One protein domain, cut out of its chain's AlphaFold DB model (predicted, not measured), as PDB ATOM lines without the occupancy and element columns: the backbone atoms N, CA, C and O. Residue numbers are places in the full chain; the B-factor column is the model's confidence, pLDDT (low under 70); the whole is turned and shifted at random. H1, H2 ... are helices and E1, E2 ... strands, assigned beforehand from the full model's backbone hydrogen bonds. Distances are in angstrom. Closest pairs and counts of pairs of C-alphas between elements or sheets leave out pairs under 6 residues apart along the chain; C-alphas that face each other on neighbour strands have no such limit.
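AT A GLANCE: This is residues 4 to 96 of the 96 residues of an uncharacterized protein of Pantoea sp. PNA 03-3 (UniProt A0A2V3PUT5). A strongly twisted antiparallel sheet, E1 - E2 - E3 - E4, has H2 packed on one face in two layers, with short H1 beside H2 and residues 72 to 77 sticking out. The 93 printed residues run E1 E2 E3 E4 H1 H2, a mixed class with under half in named elements; the strands form a meander, each the antiparallel neighbour of the one before. The whole is only just compact, close to loose, radius of gyration of the C-alphas 14.5 A, spans 51 by 26 by 19 A.

HOW THE PARTS SIT: Hairpin E1, residues 4 to 11, and E2, residues 17 to 24, has N 8 and O 20 within hydrogen-bond range, 2.9 A. H2, residues 85 to 95, is over E1 and E2, height over the sheet 9.5 A; its closest C-alphas to E1 are Asn 93 and Thr 10, 6.4 A. H1, residues 62 to 67, is not on the sheet. In both helices every O i to N i+4 pair is within range.

IN THESE COORDINATES: E1, 20.9 A, begins at (-21.272, 28.610, 10.704); E2 is 23.3 A; E3, residues 40 to 47, 22.3 A; E4, residues 52 to 56; H2, 15.5 A, ends at (-8.433, 44.046, 14.079).

THE WHOLE: The printed part has no cut; links E2 to E3 and H1 to H2 are long; residues 28 to 31 have pLDDT under 70.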
ATOM      1  N   LEU A   4     -21.824  27.428  11.367       92.81
ATOM      2  CA  LEU A   4     -21.272  28.610  10.704       92.81
ATOM      3  C   LEU A   4     -22.416  29.605  10.495       92.81
ATOM      4  O   LEU A   4     -23.342  29.308   9.741       92.81
ATOM      5  N   ILE A   5     -22.361  30.746  11.178       91.19
ATOM      6  CA  ILE A   5     -23.412  31.773  11.128       91.19
ATOM      7  C   ILE A   5     -23.009  32.980  10.278       91.19
ATOM      8  O   ILE A   5     -23.874  33.626   9.704       91.19
ATOM      9  N   GLN A   6     -21.706  33.254  10.142       91.31
ATOM     10  CA  GLN A   6     -21.207  34.372   9.342       91.31
ATOM     11  C   GLN A   6     -19.823  34.065   8.766       91.31
ATOM     12  O   GLN A   6     -18.976  33.454   9.416       91.31
ATOM     13  N   THR A   7     -19.582  34.531   7.542       94.19
ATOM     14  CA  THR A   7     -18.243  34.624   6.947       94.19
ATOM     15  C   THR A   7     -17.960  36.083   6.617       94.19
ATOM     16  O   THR A   7     -18.809  36.758   6.034       94.19
ATOM     17  N   LEU A   8     -16.785  36.570   6.995       94.38
ATOM     18  CA  LEU A   8     -16.328  37.930   6.730       94.38
ATOM     19  C   LEU A   8     -15.026  37.871   5.937       94.38
ATOM     20  O   LEU A   8     -14.134  37.090   6.259       94.38
ATOM     21  N   LEU A   9     -14.927  38.705   4.907       94.69
ATOM     22  CA  LEU A   9     -13.699  38.945   4.160       94.69
ATOM     23  C   LEU A   9     -13.328  40.406   4.341       94.69
ATOM     24  O   LEU A   9     -14.152  41.284   4.099       94.69
ATOM     25  N   THR A  10     -12.096  40.651   4.763       93.81
ATOM     26  CA  THR A  10     -11.585  41.996   4.993       93.81
ATOM     27  C   THR A  10     -10.126  42.092   4.581       93.81
ATOM     28  O   THR A  10      -9.456  41.076   4.382       93.81
ATOM     29  N   ASN A  11      -9.635  43.314   4.429       92.50
ATOM     30  CA  ASN A  11      -8.242  43.570   4.115       92.50
ATOM     31  C   ASN A  11      -7.578  44.146   5.355       92.50
ATOM     32  O   ASN A  11      -8.048  45.134   5.914       92.50
ATOM     33  N   SER A  12      -6.470  43.538   5.748       87.44
ATOM     34  CA  SER A  12      -5.621  44.086   6.791       87.44
ATOM     35  C   SER A  12      -5.011  45.421   6.381       87.44
ATOM     36  O   SER A  12      -4.920  45.749   5.191       87.44
ATOM     37  N   LYS A  13      -4.509  46.177   7.357       85.06
ATOM     38  CA  LYS A  13      -3.819  47.456   7.095       85.06
ATOM     39  C   LYS A  13      -2.585  47.307   6.200       85.06
ATOM     40  O   LYS A  13      -2.203  48.261   5.527       85.06
ATOM     41  N   SER A  14      -1.971  46.125   6.175       84.38
ATOM     42  CA  SER A  14      -0.851  45.778   5.291       84.38
ATOM     43  C   SER A  14      -1.289  45.321   3.891       84.38
ATOM     44  O   SER A  14      -0.437  45.031   3.054       84.38
ATOM     45  N   GLY A  15      -2.596  45.279   3.612       86.38
ATOM     46  CA  GLY A  15      -3.172  44.883   2.323       86.38
ATOM     47  C   GLY A  15      -3.394  43.378   2.165       86.38
ATOM     48  O   GLY A  15      -3.851  42.934   1.114       86.38
ATOM     49  N   GLU A  16      -3.094  42.579   3.190       90.69
ATOM     50  CA  GLU A  16      -3.328  41.134   3.175       90.69
ATOM     51  C   GLU A  16      -4.813  40.839   3.370       90.69
ATOM     52  O   GLU A  16      -5.449  41.433   4.241       90.69
ATOM     53  N   GLN A  17      -5.368  39.905   2.600       94.81
ATOM     54  CA  GLN A  17      -6.769  39.528   2.735       94.81
ATOM     55  C   GLN A  17      -6.942  38.533   3.889       94.81
ATOM     56  O   GLN A  17      -6.314  37.473   3.913       94.81
ATOM     57  N   ILE A  18      -7.814  38.869   4.836       96.19
ATOM     58  CA  ILE A  18      -8.158  38.042   5.988       96.19
ATOM     59  C   ILE A  18      -9.605  37.577   5.859       96.19
ATOM     60  O   ILE A  18     -10.513  38.344   5.536       96.19
ATOM     61  N   LYS A  19      -9.817  36.289   6.117       96.31
ATOM     62  CA  LYS A  19     -11.131  35.666   6.216       96.31
ATOM     63  C   LYS A  19     -11.402  35.312   7.668       96.31
ATOM     64  O   LYS A  19     -10.579  34.648   8.290       96.31
ATOM     65  N   TYR A  20     -12.580  35.667   8.160       97.06
ATOM     66  CA  TYR A  20     -13.092  35.196   9.438       97.06
ATOM     67  C   TYR A  20     -14.304  34.293   9.222       97.06
ATOM     68  O   TYR A  20     -15.180  34.589   8.406       97.06
ATOM     69  N   GLU A  21     -14.364  33.201   9.972       96.00
ATOM     70  CA  GLU A  21     -15.524  32.319  10.066       96.00
ATOM     71  C   GLU A  21     -16.041  32.346  11.500       96.00
ATOM     72  O   GLU A  21     -15.321  31.993  12.435       96.00
ATOM     73  N   VAL A  22     -17.289  32.780  11.669       94.12
ATOM     74  CA  VAL A  22     -17.948  32.872  12.972       94.12
ATOM     75  C   VAL A  22     -18.853  31.665  13.147       94.12
ATOM     76  O   VAL A  22     -19.822  31.474  12.404       94.12
ATOM     77  N   TYR A  23     -18.545  30.865  14.158       93.56
ATOM     78  CA  TYR A  23     -19.325  29.709  14.558       93.56
ATOM     79  C   TYR A  23     -20.083  30.002  15.845       93.56
ATOM     80  O   TYR A  23     -19.525  30.587  16.766       93.56
ATOM     81  N   SER A  24     -21.325  29.536  15.938       90.25
ATOM     82  CA  SER A  24     -22.149  29.651  17.143       90.25
ATOM     83  C   SER A  24     -22.805  28.323  17.488       90.25
ATOM     84  O   SER A  24     -23.070  27.491  16.617       90.25
ATOM     85  N   GLU A  25     -23.088  28.108  18.768       86.12
ATOM     86  CA  GLU A  25     -23.945  27.000  19.205       86.12
ATOM     87  C   GLU A  25     -25.416  27.230  18.823       86.12
ATOM     88  O   GLU A  25     -26.170  26.271  18.646       86.12
ATOM     89  N   ASN A  26     -25.802  28.487  18.590       81.06
ATOM     90  CA  ASN A  26     -27.138  28.873  18.161       81.06
ATOM     91  C   ASN A  26     -27.188  29.066  16.642       81.06
ATOM     92  O   ASN A  26     -26.465  29.870  16.063       81.06
ATOM     93  N   ARG A  27     -28.090  28.335  15.979       70.81
ATOM     94  CA  ARG A  27     -28.232  28.353  14.513       70.81
ATOM     95  C   ARG A  27     -28.810  29.663  13.952       70.81
ATOM     96  O   ARG A  27     -28.615  29.942  12.777       70.81
ATOM     97  N   LYS A  28     -29.563  30.411  14.761       67.81
ATOM     98  CA  LYS A  28     -30.274  31.641  14.379       67.81
ATOM     99  C   LYS A  28     -29.674  32.826  15.129       67.81
ATOM    100  O   LYS A  28     -30.298  33.322  16.050       67.81
ATOM    101  N   SER A  29     -28.421  33.161  14.855       66.44
ATOM    102  CA  SER A  29     -27.863  34.406  15.377       66.44
ATOM    103  C   SER A  29     -27.970  35.434  14.262       66.44
ATOM    104  O   SER A  29     -27.073  35.523  13.426       66.44
ATOM    105  N   ASP A  30     -29.086  36.155  14.219       68.81
ATOM    106  CA  ASP A  30     -29.272  37.257  13.279       68.81
ATOM    107  C   ASP A  30     -28.644  38.545  13.859       68.81
ATOM    108  O   ASP A  30     -28.187  38.578  15.002       68.81
ATOM    109  N   PHE A  31     -28.607  39.645  13.097       65.56
ATOM    110  CA  PHE A  31     -27.976  40.908  13.535       65.56
ATOM    111  C   PHE A  31     -28.581  41.522  14.806       65.56
ATOM    112  O   PHE A  31     -27.931  42.308  15.494       65.56
ATOM    113  N   ILE A  32     -29.831  41.183  15.112       72.12
ATOM    114  CA  ILE A  32     -30.553  41.685  16.286       72.12
ATOM    115  C   ILE A  32     -30.285  40.794  17.503       72.12
ATOM    116  O   ILE A  32     -30.304  41.277  18.640       72.12
ATOM    117  N   ASP A  33     -29.993  39.514  17.267       83.12
ATOM    118  CA  ASP A  33     -29.810  38.540  18.328       83.12
ATOM    119  C   ASP A  33     -28.520  38.815  19.091       83.12
ATOM    120  O   ASP A  33     -27.451  39.088  18.532       83.12
ATOM    121  N   LYS A  34     -28.641  38.758  20.416       86.88
ATOM    122  CA  LYS A  34     -27.502  38.945  21.299       86.88
ATOM    123  C   LYS A  34     -26.642  37.691  21.306       86.88
ATOM    124  O   LYS A  34     -27.155  36.575  21.328       86.88
ATOM    125  N   ILE A  35     -25.333  37.898  21.341       88.06
ATOM    126  CA  ILE A  35     -24.313  36.860  21.428       88.06
ATOM    127  C   ILE A  35     -23.839  36.792  22.886       88.06
ATOM    128  O   ILE A  35     -23.191  37.731  23.360       88.06
ATOM    129  N   PRO A  36     -24.162  35.713  23.622       87.44
ATOM    130  CA  PRO A  36     -23.576  35.460  24.929       87.44
ATOM    131  C   PRO A  36     -22.051  35.305  24.886       87.44
ATOM    132  O   PRO A  36     -21.468  34.817  23.918       87.44
ATOM    133  N   GLU A  37     -21.396  35.678  25.982       89.06
ATOM    134  CA  GLU A  37     -19.971  35.399  26.168       89.06
ATOM    135  C   GLU A  37     -19.729  33.885  26.135       89.06
ATOM    136  O   GLU A  37     -20.462  33.111  26.752       89.06
ATOM    137  N   GLY A  38     -18.737  33.456  25.352       87.12
ATOM    138  CA  GLY A  38     -18.402  32.043  25.170       87.12
ATOM    139  C   GLY A  38     -19.345  31.239  24.262       87.12
ATOM    140  O   GLY A  38     -19.077  30.062  24.032       87.12
ATOM    141  N   SER A  39     -20.411  31.825  23.699       88.38
ATOM    142  CA  SER A  39     -21.322  31.081  22.805       88.38
ATOM    143  C   SER A  39     -20.850  30.997  21.351       88.38
ATOM    144  O   SER A  39     -21.469  30.301  20.540       88.38
ATOM    145  N   CYS A  40     -19.806  31.749  21.003       91.12
ATOM    146  CA  CYS A  40     -19.264  31.831  19.655       91.12
ATOM    147  C   CYS A  40     -17.764  31.542  19.639       91.12
ATOM    148  O   CYS A  40     -17.048  31.837  20.590       91.12
ATOM    149  N   THR A  41     -17.300  31.002  18.519       94.38
ATOM    150  CA  THR A  41     -15.884  30.783  18.209       94.38
ATOM    151  C   THR A  41     -15.601  31.399  16.855       94.38
ATOM    152  O   THR A  41     -16.369  31.196  15.912       94.38
ATOM    153  N   VAL A  42     -14.500  32.136  16.750       95.94
ATOM    154  CA  VAL A  42     -14.099  32.792  15.506       95.94
ATOM    155  C   VAL A  42     -12.768  32.224  15.048       95.94
ATOM    156  O   VAL A  42     -11.785  32.262  15.782       95.94
ATOM    157  N   ILE A  43     -12.741  31.724  13.818       97.25
ATOM    158  CA  ILE A  43     -11.526  31.240  13.162       97.25
ATOM    159  C   ILE A  43     -11.081  32.294  12.155       97.25
ATOM    160  O   ILE A  43     -11.907  32.799  11.392       97.25
ATOM    161  N   SER A  44      -9.792  32.618  12.133       97.12
ATOM    162  CA  SER A  44      -9.205  33.556  11.181       97.12
ATOM    163  C   SER A  44      -8.234  32.857  10.233       97.12
ATOM    164  O   SER A  44      -7.484  31.948  10.599       97.12
ATOM    165  N   TYR A  45      -8.239  33.302   8.982       96.62
ATOM    166  CA  TYR A  45      -7.391  32.782   7.924       96.62
ATOM    167  C   TYR A  45      -6.788  33.928   7.128       96.62
ATOM    168  O   TYR A  45      -7.461  34.910   6.827       96.62
ATOM    169  N   LYS A  46      -5.548  33.751   6.691       95.69
ATOM    170  CA  LYS A  46      -4.917  34.571   5.668       95.69
ATOM    171  C   LYS A  46      -5.176  33.955   4.306       95.69
ATOM    172  O   LYS A  46      -4.878  32.779   4.074       95.69
ATOM    173  N   LEU A  47      -5.711  34.759   3.402       93.94
ATOM    174  CA  LEU A  47      -5.907  34.391   2.012       93.94
ATOM    175  C   LEU A  47      -4.746  34.927   1.181       93.94
ATOM    176  O   LEU A  47      -4.370  36.094   1.255       93.94
ATOM    177  N   THR A  48      -4.173  34.040   0.383       89.38
ATOM    178  CA  THR A  48      -3.177  34.364  -0.642       89.38
ATOM    179  C   THR A  48      -3.701  33.861  -1.980       89.38
ATOM    180  O   THR A  48      -4.621  33.046  -2.011       89.38
ATOM    181  N   GLU A  49      -3.088  34.264  -3.092       85.88
ATOM    182  CA  GLU A  49      -3.528  33.851  -4.435       85.88
ATOM    183  C   GLU A  49      -3.637  32.328  -4.628       85.88
ATOM    184  O   GLU A  49      -4.365  31.864  -5.500       85.88
ATOM    185  N   ARG A  50      -2.892  31.536  -3.842       89.25
ATOM    186  CA  ARG A  50      -2.787  30.080  -4.027       89.25
ATOM    187  C   ARG A  50      -3.117  29.255  -2.790       89.25
ATOM    188  O   ARG A  50      -3.272  28.044  -2.910       89.25
ATOM    189  N   THR A  51      -3.175  29.865  -1.606       92.19
ATOM    190  CA  THR A  51      -3.333  29.129  -0.341       92.19
ATOM    191  C   THR A  51      -4.230  29.856   0.652       92.19
ATOM    192  O   THR A  51      -4.258  31.087   0.697       92.19
ATOM    193  N   ILE A  52      -4.918  29.065   1.477       94.19
ATOM    194  CA  ILE A  52      -5.640  29.511   2.668       94.19
ATOM    195  C   ILE A  52      -4.810  29.063   3.866       94.19
ATOM    196  O   ILE A  52      -4.615  27.864   4.070       94.19
ATOM    197  N   GLN A  53      -4.294  30.016   4.632       95.81
ATOM    198  CA  GLN A  53      -3.463  29.745   5.799       95.81
ATOM    199  C   GLN A  53      -4.267  30.048   7.056       95.81
ATOM    200  O   GLN A  53      -4.792  31.145   7.201       95.81
ATOM    201  N   LEU A  54      -4.374  29.082   7.962       96.38
ATOM    202  CA  LEU A  54      -4.976  29.300   9.274       96.38
ATOM    203  C   LEU A  54      -4.085  30.247  10.091       96.38
ATOM    204  O   LEU A  54      -2.895  29.974  10.238       96.38
ATOM    205  N   LEU A  55      -4.664  31.323  10.619       94.88
ATOM    206  CA  LEU A  55      -3.981  32.259  11.514       94.88
ATOM    207  C   LEU A  55      -4.297  31.932  12.972       94.88
ATOM    208  O   LEU A  55      -3.386  31.678  13.755       94.88
ATOM    209  N   ASP A  56      -5.584  31.881  13.310       95.75
ATOM    210  CA  ASP A  56      -6.067  31.604  14.661       95.75
ATOM    211  C   ASP A  56      -7.324  30.728  14.611       95.75
ATOM    212  O   ASP A  56      -8.178  30.891  13.741       95.75
ATOM    213  N   ARG A  57      -7.429  29.775  15.541       94.81
ATOM    214  CA  ARG A  57      -8.596  28.893  15.699       94.81
ATOM    215  C   ARG A  57      -9.643  29.455  16.652       94.81
ATOM    216  O   ARG A  57     -10.764  28.953  16.637       94.81
ATOM    217  N   ASP A  58      -9.267  30.415  17.488       94.88
ATOM    218  CA  ASP A  58     -10.166  31.023  18.460       94.88
ATOM    219  C   ASP A  58      -9.710  32.452  18.759       94.88
ATOM    220  O   ASP A  58      -9.029  32.726  19.748       94.88
ATOM    221  N   VAL A  59     -10.058  33.362  17.845       95.19
ATOM    222  CA  VAL A  59      -9.737  34.786  17.977       95.19
ATOM    223  C   VAL A  59     -10.243  35.287  19.327       95.19
ATOM    224  O   VAL A  59     -11.419  35.140  19.653       95.19
ATOM    225  N   ASN A  60      -9.359  35.918  20.098       94.31
ATOM    226  CA  ASN A  60      -9.697  36.416  21.425       94.31
ATOM    227  C   ASN A  60     -10.755  37.533  21.361       94.31
ATOM    228  O   ASN A  60     -10.446  38.678  21.033       94.31
ATOM    229  N   LEU A  61     -11.993  37.202  21.734       94.44
ATOM    230  CA  LEU A  61     -13.110  38.148  21.801       94.44
ATOM    231  C   LEU A  61     -13.279  38.805  23.178       94.44
ATOM    232  O   LEU A  61     -14.139  39.672  23.322       94.44
ATOM    233  N   GLN A  62     -12.481  38.434  24.186       93.62
ATOM    234  CA  GLN A  62     -12.609  38.978  25.542       93.62
ATOM    235  C   GLN A  62     -12.629  40.519  25.582       93.62
ATOM    236  O   GLN A  62     -13.494  41.070  26.264       93.62
ATOM    237  N   PRO A  63     -11.784  41.244  24.813       94.94
ATOM    238  CA  PRO A  63     -11.815  42.706  24.811       94.94
ATOM    239  C   PRO A  63     -13.156  43.288  24.342       94.94
ATOM    240  O   PRO A  63     -13.581  44.325  24.846       94.94
ATOM    241  N   LEU A  64     -13.835  42.619  23.404       94.75
ATOM    242  CA  LEU A  64     -15.162  43.023  22.940       94.75
ATOM    243  C   LEU A  64     -16.200  42.839  24.057       94.75
ATOM    244  O   LEU A  64     -16.976  43.752  24.334       94.75
ATOM    245  N   PHE A  65     -16.190  41.685  24.730       92.81
ATOM    246  CA  PHE A  65     -17.097  41.394  25.847       92.81
ATOM    247  C   PHE A  65     -16.891  42.330  27.034       92.81
ATOM    248  O   PHE A  65     -17.868  42.847  27.577       92.81
ATOM    249  N   ASP A  66     -15.643  42.617  27.392       92.19
ATOM    250  CA  ASP A  66     -15.326  43.527  28.490       92.19
ATOM    251  C   ASP A  66     -15.781  44.965  28.189       92.19
ATOM    252  O   ASP A  66     -16.353  45.618  29.064       92.19
ATOM    253  N   ALA A  67     -15.610  45.444  26.950       92.19
ATOM    254  CA  ALA A  67     -16.032  46.786  26.534       92.19
ATOM    255  C   ALA A  67     -17.558  46.989  26.549       92.19
ATOM    256  O   ALA A  67     -18.034  48.118  26.679       92.19
ATOM    257  N   HIS A  68     -18.327  45.904  26.435       91.00
ATOM    258  CA  HIS A  68     -19.791  45.931  26.404       91.00
ATOM    259  C   HIS A  68     -20.433  45.214  27.592       91.00
ATOM    260  O   HIS A  68     -21.617  44.867  27.541       91.00
ATOM    261  N   ARG A  69     -19.682  45.003  28.677       88.00
ATOM    262  CA  ARG A  69     -20.214  44.372  29.881       88.00
ATOM    263  C   ARG A  69     -21.365  45.222  30.446       88.00
ATOM    264  O   ARG A  69     -21.204  46.437  30.590       88.00
ATOM    265  N   PRO A  70     -22.532  44.623  30.755       85.88
ATOM    266  CA  PRO A  70     -23.628  45.350  31.387       85.88
ATOM    267  C   PRO A  70     -23.173  45.966  32.713       85.88
ATOM    268  O   PRO A  70     -22.358  45.388  33.439       85.88
ATOM    269  N   ALA A  71     -23.713  47.140  33.032       85.56
ATOM    270  CA  ALA A  71     -23.461  47.773  34.317       85.56
ATOM    271  C   ALA A  71     -24.050  46.915  35.445       85.56
ATOM    272  O   ALA A  71     -25.103  46.292  35.285       85.56
ATOM    273  N   GLN A  72     -23.364  46.892  36.589       84.06
ATOM    274  CA  GLN A  72     -23.883  46.235  37.785       84.06
ATOM    275  C   GLN A  72     -25.191  46.905  38.226       84.06
ATOM    276  O   GLN A  72     -25.360  48.113  38.064       84.06
ATOM    277  N   ASP A  73     -26.119  46.098  38.743       84.69
ATOM    278  CA  ASP A  73     -27.418  46.525  39.281       84.69
ATOM    279  C   ASP A  73     -28.359  47.241  38.292       84.69
ATOM    280  O   ASP A  73     -29.345  47.861  38.696       84.69
ATOM    281  N   VAL A  74     -28.114  47.116  36.984       85.50
ATOM    282  CA  VAL A  74     -29.015  47.622  35.941       85.50
ATOM    283  C   VAL A  74     -29.862  46.485  35.373       85.50
ATOM    284  O   VAL A  74     -29.349  45.458  34.930       85.50
ATOM    285  N   PHE A  75     -31.183  46.680  35.358       81.94
ATOM    286  CA  PHE A  75     -32.112  45.760  34.707       81.94
ATOM    287  C   PHE A  75     -32.167  46.022  33.199       81.94
ATOM    288  O   PHE A  75     -32.439  47.142  32.763       81.94
ATOM    289  N   TYR A  76     -31.970  44.964  32.413       80.25
ATOM    290  CA  TYR A  76     -32.056  45.000  30.957       80.25
ATOM    291  C   TYR A  76     -33.237  44.137  30.494       80.25
ATOM    292  O   TYR A  76     -33.196  42.918  30.678       80.25
ATOM    293  N   PRO A  77     -34.293  44.731  29.906       77.75
ATOM    294  CA  PRO A  77     -35.492  43.994  29.502       77.75
ATOM    295  C   PRO A  77     -35.229  42.987  28.371       77.75
ATOM    296  O   PRO A  77     -35.959  42.011  28.242       77.75
ATOM    297  N   ASP A  78     -34.181  43.209  27.577       76.94
ATOM    298  CA  ASP A  78     -33.703  42.347  26.492       76.94
ATOM    299  C   ASP A  78     -32.618  41.343  26.936       76.94
ATOM    300  O   ASP A  78     -32.092  40.588  26.119       76.94
ATOM    301  N   GLY A  79     -32.304  41.301  28.234       78.00
ATOM    302  CA  GLY A  79     -31.289  40.428  28.817       78.00
ATOM    303  C   GLY A  79     -29.910  41.087  28.978       78.00
ATOM    304  O   GLY A  79     -29.655  42.188  28.490       78.00
ATOM    305  N   PRO A  80     -28.985  40.426  29.697       79.25
ATOM    306  CA  PRO A  80     -27.694  41.010  30.072       79.25
ATOM    307  C   PRO A  80     -26.687  41.067  28.913       79.25
ATOM    308  O   PRO A  80     -25.680  41.766  29.001       79.25
ATOM    309  N   HIS A  81     -26.921  40.328  27.828       82.19
ATOM    310  CA  HIS A  81     -26.010  40.270  26.688       82.19
ATOM    311  C   HIS A  81     -26.147  41.520  25.820       82.19
ATOM    312  O   HIS A  81     -27.244  41.902  25.416       82.19
ATOM    313  N   ARG A  82     -25.021  42.172  25.522       85.81
ATOM    314  CA  ARG A  82     -25.016  43.476  24.838       85.81
ATOM    315  C   ARG A  82     -24.457  43.426  23.419       85.81
ATOM    316  O   ARG A  82     -24.806  44.294  22.626       85.81
ATOM    317  N   ILE A  83     -23.663  42.408  23.098       90.50
ATOM    318  CA  ILE A  83     -23.027  42.228  21.786       90.50
ATOM    319  C   ILE A  83     -23.984  41.527  20.835       90.50
ATOM    320  O   ILE A  83     -24.682  40.601  21.236       90.50
ATOM    321  N   ASN A  84     -23.998  41.958  19.580       91.12
ATOM    322  CA  ASN A  84     -24.687  41.297  18.477       91.12
ATOM    323  C   ASN A  84     -23.696  40.986  17.338       91.12
ATOM    324  O   ASN A  84     -22.505  41.297  17.431       91.12
ATOM    325  N   LEU A  85     -24.182  40.361  16.262       90.25
ATOM    326  CA  LEU A  85     -23.334  39.968  15.133       90.25
ATOM    327  C   LEU A  85     -22.688  41.164  14.415       90.25
ATOM    328  O   LEU A  85     -21.542  41.062  13.991       90.25
ATOM    329  N   GLU A  86     -23.393  42.293  14.308       91.62
ATOM    330  CA  GLU A  86     -22.872  43.519  13.687       91.62
ATOM    331  C   GLU A  86     -21.653  44.052  14.449       91.62
ATOM    332  O   GLU A  86     -20.584  44.219  13.868       91.62
ATOM    333  N   MET A  87     -21.765  44.189  15.773       93.62
ATOM    334  CA  MET A  87     -20.662  44.629  16.630       93.62
ATOM    335  C   MET A  87     -19.461  43.678  16.567       93.62
ATOM    336  O   MET A  87     -18.316  44.125  16.593       93.62
ATOM    337  N   LEU A  88     -19.707  42.366  16.474       93.62
ATOM    338  CA  LEU A  88     -18.644  41.379  16.288       93.62
ATOM    339  C   LEU A  88     -17.942  41.559  14.934       93.62
ATOM    340  O   LEU A  88     -16.715  41.531  14.875       93.62
ATOM    341  N   VAL A  89     -18.697  41.755  13.852       92.88
ATOM    342  CA  VAL A  89     -18.142  42.004  12.512       92.88
ATOM    343  C   VAL A  89     -17.308  43.283  12.493       92.88
ATOM    344  O   VAL A  89     -16.186  43.268  11.984       92.88
ATOM    345  N   ASP A  90     -17.812  44.361  13.090       94.00
ATOM    346  CA  ASP A  90     -17.098  45.634  13.185       94.00
ATOM    347  C   ASP A  90     -15.799  45.496  13.976       94.00
ATOM    348  O   ASP A  90     -14.751  45.977  13.542       94.00
ATOM    349  N   TYR A  91     -15.839  44.779  15.099       95.31
ATOM    350  CA  TYR A  91     -14.653  44.479  15.892       95.31
ATOM    351  C   TYR A  91     -13.597  43.722  15.078       95.31
ATOM    352  O   TYR A  91     -12.435  44.121  15.054       95.31
ATOM    353  N   LEU A  92     -13.990  42.668  14.357       94.19
ATOM    354  CA  LEU A  92     -13.069  41.878  13.531       94.19
ATOM    355  C   LEU A  92     -12.485  42.686  12.363       94.19
ATOM    356  O   LEU A  92     -11.313  42.520  12.027       94.19
ATOM    357  N   ASN A  93     -13.269  43.594  11.776       92.31
ATOM    358  CA  ASN A  93     -12.788  44.522  10.754       92.31
ATOM    359  C   ASN A  93     -11.751  45.513  11.295       92.31
ATOM    360  O   ASN A  93     -10.828  45.871  10.574       92.31
ATOM    361  N   GLN A  94     -11.878  45.951  12.548       90.94
ATOM    362  CA  GLN A  94     -10.914  46.865  13.174       90.94
ATOM    363  C   GLN A  94      -9.591  46.183  13.560       90.94
ATOM    364  O   GLN A  94      -8.576  46.869  13.708       90.94
ATOM    365  N   GLN A  95      -9.610  44.858  13.748       84.81
ATOM    366  CA  GLN A  95      -8.433  44.046  14.079       84.81
ATOM    367  C   GLN A  95      -7.589  43.661  12.856       84.81
ATOM    368  O   GLN A  95      -6.421  43.311  13.022       84.81
ATOM    369  N   ALA A  96      -8.166  43.705  11.651       79.12
ATOM    370  CA  ALA A  96      -7.426  43.524  10.405       79.12
ATOM    371  C   ALA A  96      -6.497  44.732  10.146       79.12
ATOM    372  O   ALA A  96      -5.338  44.519   9.720       79.12
TER     373      ALA A  96